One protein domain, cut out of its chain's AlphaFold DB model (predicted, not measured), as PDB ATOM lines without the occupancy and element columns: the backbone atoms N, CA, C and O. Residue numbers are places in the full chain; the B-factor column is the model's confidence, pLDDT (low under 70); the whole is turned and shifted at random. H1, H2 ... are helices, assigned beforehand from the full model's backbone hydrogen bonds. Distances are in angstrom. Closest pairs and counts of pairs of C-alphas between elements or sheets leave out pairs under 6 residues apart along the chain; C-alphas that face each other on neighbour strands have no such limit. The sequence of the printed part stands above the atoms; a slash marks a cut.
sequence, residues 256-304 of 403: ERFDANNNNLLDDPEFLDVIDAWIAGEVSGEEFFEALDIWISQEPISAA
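What this domain is: This is residues 256 to 304 of the 403 residues of an uncharacterized protein of Fraserbacteria sp. (strain RBG_16_55_9) (UniProt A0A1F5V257). A helical hairpin makes the body of this domain, with H1 and H2 side by side and running opposite ways. The loop of residues 256 to 267 and the short helix H3 lie toward the hairpin's open end, away from the link that joins H1 to H2. The printed part has 49 residues with three named helices, H1, H2 and H3 in that order along the chain, and no named strand, and the class is all helix. The whole is compact, with a radius of gyration of the C-alphas of 9.7 A, and rounded, spanning 25 by 19 by 15 A.

How they stand to each other: Residues 256 to 267 hold no named helix and precede H1, residues 268 to 279. H1 touches H2, residues 285 to 297, at a shallow tilt of 14 degrees, opposite ways, and the two form a hairpin. Their closest C-alphas are those of Trp 278 and Phe 288, 6.5 A apart. H2 and H3, residues 301 to 304, are close but not clearly touching, the closest C-alphas being those of Ile 294 and Ile 301, 6.7 A apart. H1 and H3 are apart. In H1 and H2 every O i to N i+4 pair is within hydrogen-bond range, and H3 is too short for such a pair.

Where its parts are: H1 begins at C-alpha 268 (146.997, 187.062, 173.151) and is 16.6 A long from first to last C-alpha. H2 is 18.3 A long and ends at C-alpha 297 (135.547, 182.393, 172.323). H3 ends at C-alpha 304 (132.382, 181.629, 182.633), 5.8 A from C-alpha 301.

The domain as a whole: The C-alphas farthest apart, those of Ala 280 and Ala 303, are 26.3 A apart. The printed part has no cut, and the links H1 to H2 and H2 to H3 are tight. The mean pLDDT of the printed part is 88.0, and residues 303 to 304 are under 70.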
ATOM      1  N   GLU A 256     141.010 185.960 186.392       92.50
ATOM      2  CA  GLU A 256     141.026 187.423 186.533       92.50
ATOM      3  C   GLU A 256     142.414 187.978 186.891       92.50
ATOM      4  O   GLU A 256     142.689 189.151 186.670       92.50
ATOM      5  N   ARG A 257     143.314 187.154 187.449       92.94
ATOM      6  CA  ARG A 257     144.702 187.563 187.723       92.94
ATOM      7  C   ARG A 257     145.550 187.737 186.458       92.94
ATOM      8  O   ARG A 257     146.625 188.324 186.551       92.94
ATOM      9  N   PHE A 258     145.089 187.205 185.324       94.25
ATOM     10  CA  PHE A 258     145.750 187.311 184.024       94.25
ATOM     11  C   PHE A 258     145.180 188.437 183.148       94.25
ATOM     12  O   PHE A 258     145.837 188.794 182.182       94.25
ATOM     13  N   ASP A 259     144.033 189.036 183.497       94.25
ATOM     14  CA  ASP A 259     143.461 190.211 182.809       94.25
ATOM     15  C   ASP A 259     144.226 191.485 183.209       94.25
ATOM     16  O   ASP A 259     143.829 192.262 184.084       94.25
ATOM     17  N   ALA A 260     145.404 191.664 182.617       92.56
ATOM     18  CA  ALA A 260     146.328 192.738 182.950       92.56
ATOM     19  C   ALA A 260     145.767 194.120 182.581       92.56
ATOM     20  O   ALA A 260     146.140 195.128 183.198       92.56
ATOM     21  N   ASN A 261     144.894 194.186 181.575       92.12
ATOM     22  CA  ASN A 261     144.330 195.433 181.073       92.12
ATOM     23  C   ASN A 261     142.922 195.756 181.651       92.12
ATOM     24  O   ASN A 261     142.428 196.868 181.436       92.12
ATOM     25  N   ASN A 262     142.335 194.860 182.457       92.69
ATOM     26  CA  ASN A 262     140.989 194.935 183.049       92.69
ATOM     27  C   ASN A 262     139.858 195.104 182.013       92.69
ATOM     28  O   ASN A 262     138.892 195.840 182.258       92.69
ATOM     29  N   ASN A 263     139.969 194.480 180.838       92.88
ATOM     30  CA  ASN A 263     138.924 194.506 179.809       92.88
ATOM     31  C   ASN A 263     137.928 193.334 179.937       92.88
ATOM     32  O   ASN A 263     136.957 193.278 179.176       92.88
ATOM     33  N   ASN A 264     138.110 192.467 180.938       93.50
ATOM     34  CA  ASN A 264     137.400 191.210 181.165       93.50
ATOM     35  C   ASN A 264     137.554 190.196 180.030       93.50
ATOM     36  O   ASN A 264     136.714 189.317 179.916       93.50
ATOM     37  N   LEU A 265     138.567 190.294 179.183       94.31
ATOM     38  CA  LEU A 265     138.897 189.326 178.143       94.31
ATOM     39  C   LEU A 265     140.292 188.765 178.426       94.31
ATOM     40  O   LEU A 265     141.059 189.343 179.185       94.31
ATOM     41  N   LEU A 266     140.598 187.618 177.826       95.31
ATOM     42  CA  LEU A 266     141.963 187.114 177.723       95.31
ATOM     43  C   LEU A 266     142.446 187.419 176.307       95.31
ATOM     44  O   LEU A 266     142.014 186.763 175.355       95.31
ATOM     45  N   ASP A 267     143.295 188.433 176.155       95.69
ATOM     46  CA  ASP A 267     143.966 188.718 174.886       95.69
ATOM     47  C   ASP A 267     145.207 187.826 174.664       95.69
ATOM     48  O   ASP A 267     145.566 187.006 175.510       95.69
ATOM     49  N   ASP A 268     145.844 187.915 173.487       93.44
ATOM     50  CA  ASP A 268     146.997 187.062 173.151       93.44
ATOM     51  C   ASP A 268     148.150 187.196 174.174       93.44
ATOM     52  O   ASP A 268     148.633 186.163 174.647       93.44
ATOM     53  N   PRO A 269     148.612 188.412 174.547       93.12
ATOM     54  CA  PRO A 269     149.580 188.578 175.632       93.12
ATOM     55  C   PRO A 269     149.166 187.930 176.957       93.12
ATOM     56  O   PRO A 269     149.994 187.274 177.588       93.12
ATOM     57  N   GLU A 270     147.914 188.101 177.374       96.06
ATOM     58  CA  GLU A 270     147.401 187.597 178.651       96.06
ATOM     59  C   GLU A 270     147.266 186.067 178.646       96.06
ATOM     60  O   GLU A 270     147.627 185.400 179.616       96.06
ATOM     61  N   PHE A 271     146.843 185.468 177.530       95.31
ATOM     62  CA  PHE A 271     146.772 184.013 177.385       95.31
ATOM     63  C   PHE A 271     148.159 183.353 177.354       95.31
ATOM     64  O   PHE A 271     148.342 182.255 177.890       95.31
ATOM     65  N   LEU A 272     149.167 184.023 176.788       91.62
ATOM     66  CA  LEU A 272     150.555 183.561 176.890       91.62
ATOM     67  C   LEU A 272     151.027 183.506 178.351       91.62
ATOM     68  O   LEU A 272     151.737 182.571 178.722       91.62
ATOM     69  N   ASP A 273     150.571 184.431 179.198       93.75
ATOM     70  CA  ASP A 273     150.883 184.417 180.630       93.75
ATOM     71  C   ASP A 273     150.204 183.241 181.355       93.75
ATOM     72  O   ASP A 273     150.807 182.634 182.245       93.75
ATOM     73  N   VAL A 274     149.002 182.840 180.922       92.31
ATOM     74  CA  VAL A 274     148.349 181.604 181.391       92.31
ATOM     75  C   VAL A 274     149.160 180.369 180.991       92.31
ATOM     76  O   VAL A 274     149.341 179.467 181.813       92.31
ATOM     77  N   ILE A 275     149.662 180.305 179.751       88.25
ATOM     78  CA  ILE A 275     150.504 179.189 179.284       88.25
ATOM     79  C   ILE A 275     151.758 179.074 180.155       88.25
ATOM     80  O   ILE A 275     152.075 177.978 180.625       88.25
ATOM     81  N   ASP A 276     152.445 180.188 180.409       88.75
ATOM     82  CA  ASP A 276     153.642 180.219 181.251       88.75
ATOM     83  C   ASP A 276     153.333 179.749 182.683       88.75
ATOM     84  O   ASP A 276     154.048 178.903 183.232       88.75
ATOM     85  N   ALA A 277     152.230 180.221 183.268       89.12
ATOM     86  CA  ALA A 277     151.795 179.819 184.604       89.12
ATOM     87  C   ALA A 277     151.374 178.338 184.676       89.12
ATOM     88  O   ALA A 277     151.641 177.659 185.671       89.12
ATOM     89  N   TRP A 278     150.769 177.790 183.618       89.81
ATOM     90  CA  TRP A 278     150.447 176.364 183.519       89.81
ATOM     91  C   TRP A 278     151.709 175.501 183.422       89.81
ATOM     92  O   TRP A 278     151.832 174.503 184.135       89.81
ATOM     93  N   ILE A 279     152.692 175.918 182.615       75.31
ATOM     94  CA  ILE A 279     154.004 175.258 182.516       75.31
ATOM     95  C   ILE A 279     154.735 175.287 183.868       75.31
ATOM     96  O   ILE A 279     155.376 174.303 184.242       75.31
ATOM     97  N   ALA A 280     154.616 176.387 184.617       83.31
ATOM     98  CA  ALA A 280     155.179 176.536 185.957       83.31
ATOM     99  C   ALA A 280     154.411 175.757 187.049       83.31
ATOM    100  O   ALA A 280     154.913 175.615 188.165       83.31
ATOM    101  N   GLY A 281     153.222 175.221 186.744       84.25
ATOM    102  CA  GLY A 281     152.360 174.512 187.696       84.25
ATOM    103  C   GLY A 281     151.570 175.423 188.646       84.25
ATOM    104  O   GLY A 281     151.062 174.948 189.661       84.25
ATOM    105  N   GLU A 282     151.470 176.717 188.336       89.81
ATOM    106  CA  GLU A 282     150.717 177.732 189.092       89.81
ATOM    107  C   GLU A 282     149.233 177.807 188.680       89.81
ATOM    108  O   GLU A 282     148.391 178.323 189.425       89.81
ATOM    109  N   VAL A 283     148.921 177.272 187.496       90.19
ATOM    110  CA  VAL A 283     147.578 177.109 186.927       90.19
ATOM    111  C   VAL A 283     147.289 175.617 186.796       90.19
ATOM    112  O   VAL A 283     148.107 174.851 186.280       90.19
ATOM    113  N   SER A 284     146.126 175.178 187.282       86.81
ATOM    114  CA  SER A 284     145.705 173.780 187.128       86.81
ATOM    115  C   SER A 284     145.367 173.462 185.666       86.81
ATOM    116  O   SER A 284     145.070 174.354 184.881       86.81
ATOM    117  N   GLY A 285     145.365 172.182 185.277       78.06
ATOM    118  CA  GLY A 285     144.939 171.809 183.921       78.06
ATOM    119  C   GLY A 285     143.503 172.248 183.599       78.06
ATOM    120  O   GLY A 285     143.234 172.643 182.474       78.06
ATOM    121  N   GLU A 286     142.606 172.218 184.587       80.88
ATOM    122  CA  GLU A 286     141.217 172.678 184.453       80.88
ATOM    123  C   GLU A 286     141.152 174.185 184.173       80.88
ATOM    124  O   GLU A 286     140.569 174.598 183.175       80.88
ATOM    125  N   GLU A 287     141.852 174.982 184.982       85.69
ATOM    126  CA  GLU A 287     141.942 176.441 184.831       85.69
ATOM    127  C   GLU A 287     142.617 176.844 183.503       85.69
ATOM    128  O   GLU A 287     142.202 177.801 182.855       85.69
ATOM    129  N   PHE A 288     143.604 176.073 183.032       90.75
ATOM    130  CA  PHE A 288     144.214 176.278 181.715       90.75
ATOM    131  C   PHE A 288     143.216 176.065 180.566       90.75
ATOM    132  O   PHE A 288     143.169 176.864 179.631       90.75
ATOM    133  N   PHE A 289     142.420 174.991 180.610       85.69
ATOM    134  CA  PHE A 289     141.427 174.733 179.564       85.69
ATOM    135  C   PHE A 289     140.273 175.739 179.594       85.69
ATOM    136  O   PHE A 289     139.749 176.067 178.534       85.69
ATOM    137  N   GLU A 290     139.911 176.256 180.769       87.00
ATOM    138  CA  GLU A 290     138.965 177.367 180.894       87.00
ATOM    139  C   GLU A 290     139.515 178.642 180.237       87.00
ATOM    140  O   GLU A 290     138.839 179.250 179.410       87.00
ATOM    141  N   ALA A 291     140.774 179.001 180.507       91.62
ATOM    142  CA  ALA A 291     141.421 180.143 179.862       91.62
ATOM    143  C   ALA A 291     141.513 179.997 178.342       91.62
ATOM    144  O   ALA A 291     141.327 180.971 177.617       91.62
ATOM    145  N   LEU A 292     141.788 178.781 177.859       89.19
ATOM    146  CA  LEU A 292     141.822 178.477 176.433       89.19
ATOM    147  C   LEU A 292     140.446 178.693 175.792       89.19
ATOM    148  O   LEU A 292     140.369 179.253 174.701       89.19
ATOM    149  N   ASP A 293     139.370 178.265 176.454       82.75
ATOM    150  CA  ASP A 293     138.004 178.453 175.955       82.75
ATOM    151  C   ASP A 293     137.623 179.940 175.923       82.75
ATOM    152  O   ASP A 293     137.102 180.418 174.918       82.75
ATOM    153  N   ILE A 294     137.978 180.701 176.965       89.31
ATOM    154  CA  ILE A 294     137.779 182.159 177.027       89.31
ATOM    155  C   ILE A 294     138.569 182.870 175.918       89.31
ATOM    156  O   ILE A 294     138.008 183.692 175.196       89.31
ATOM    157  N   TRP A 295     139.843 182.525 175.723       93.56
ATOM    158  CA  TRP A 295     140.685 183.106 174.673       93.56
ATOM    159  C   TRP A 295     140.166 182.778 173.262       93.56
ATOM    160  O   TRP A 295     140.127 183.651 172.398       93.56
ATOM    161  N   ILE A 296     139.698 181.550 173.009       82.38
ATOM    162  CA  ILE A 296     139.140 181.174 171.697       82.38
ATOM    163  C   ILE A 296     137.790 181.853 171.445       82.38
ATOM    164  O   ILE A 296     137.529 182.325 170.336       82.38
ATOM    165  N   SER A 297     136.909 181.860 172.446       87.31
ATOM    166  CA  SER A 297     135.547 182.393 172.323       87.31
ATOM    167  C   SER A 297     135.490 183.919 172.389       87.31
ATOM    168  O   SER A 297     134.526 184.505 171.892       87.31
ATOM    169  N   GLN A 298     136.524 184.555 172.953       91.56
ATOM    170  CA  GLN A 298     136.554 185.981 173.280       91.56
ATOM    171  C   GLN A 298     135.353 186.390 174.160       91.56
ATOM    172  O   GLN A 298     134.818 187.495 174.035       91.56
ATOM    173  N   GLU A 299     134.894 185.484 175.029       90.00
ATOM    174  CA  GLU A 299     133.834 185.755 176.003       90.00
ATOM    175  C   GLU A 299     134.387 186.450 177.260       90.00
ATOM    176  O   GLU A 299     135.539 186.229 177.628       90.00
ATOM    177  N   PRO A 300     133.595 187.287 177.959       91.69
ATOM    178  CA  PRO A 300     134.058 187.911 179.190       91.69
ATOM    179  C   PRO A 300     134.396 186.895 180.296       91.69
ATOM    180  O   PRO A 300     133.579 186.019 180.581       91.69
ATOM    181  N   ILE A 301     135.520 187.065 181.005       87.19
ATOM    182  CA  ILE A 301     135.992 186.190 182.103       87.19
ATOM    183  C   ILE A 301     134.899 185.981 183.171       87.19
ATOM    184  O   ILE A 301     134.711 184.879 183.683       87.19
ATOM    185  N   SER A 302     134.091 187.009 183.454       77.62
ATOM    186  CA  SER A 302     132.996 186.941 184.434       77.62
ATOM    187  C   SER A 302     131.780 186.115 183.983       77.62
ATOM    188  O   SER A 302     130.928 185.786 184.811       77.62
ATOM    189  N   ALA A 303     131.655 185.793 182.691       55.69
ATOM    190  CA  ALA A 303     130.550 184.988 182.164       55.69
ATOM    191  C   ALA A 303     130.771 183.478 182.379       55.69
ATOM    192  O   ALA A 303     129.801 182.734 182.551       55.69
ATOM    193  N   ALA A 304     132.031 183.035 182.453       52.28
ATOM    194  CA  ALA A 304     132.382 181.629 182.633       52.28
ATOM    195  C   ALA A 304     132.064 181.111 184.055       52.28
ATOM    196  O   ALA A 304     131.598 179.981 184.217       52.28
TER     197      ALA A 304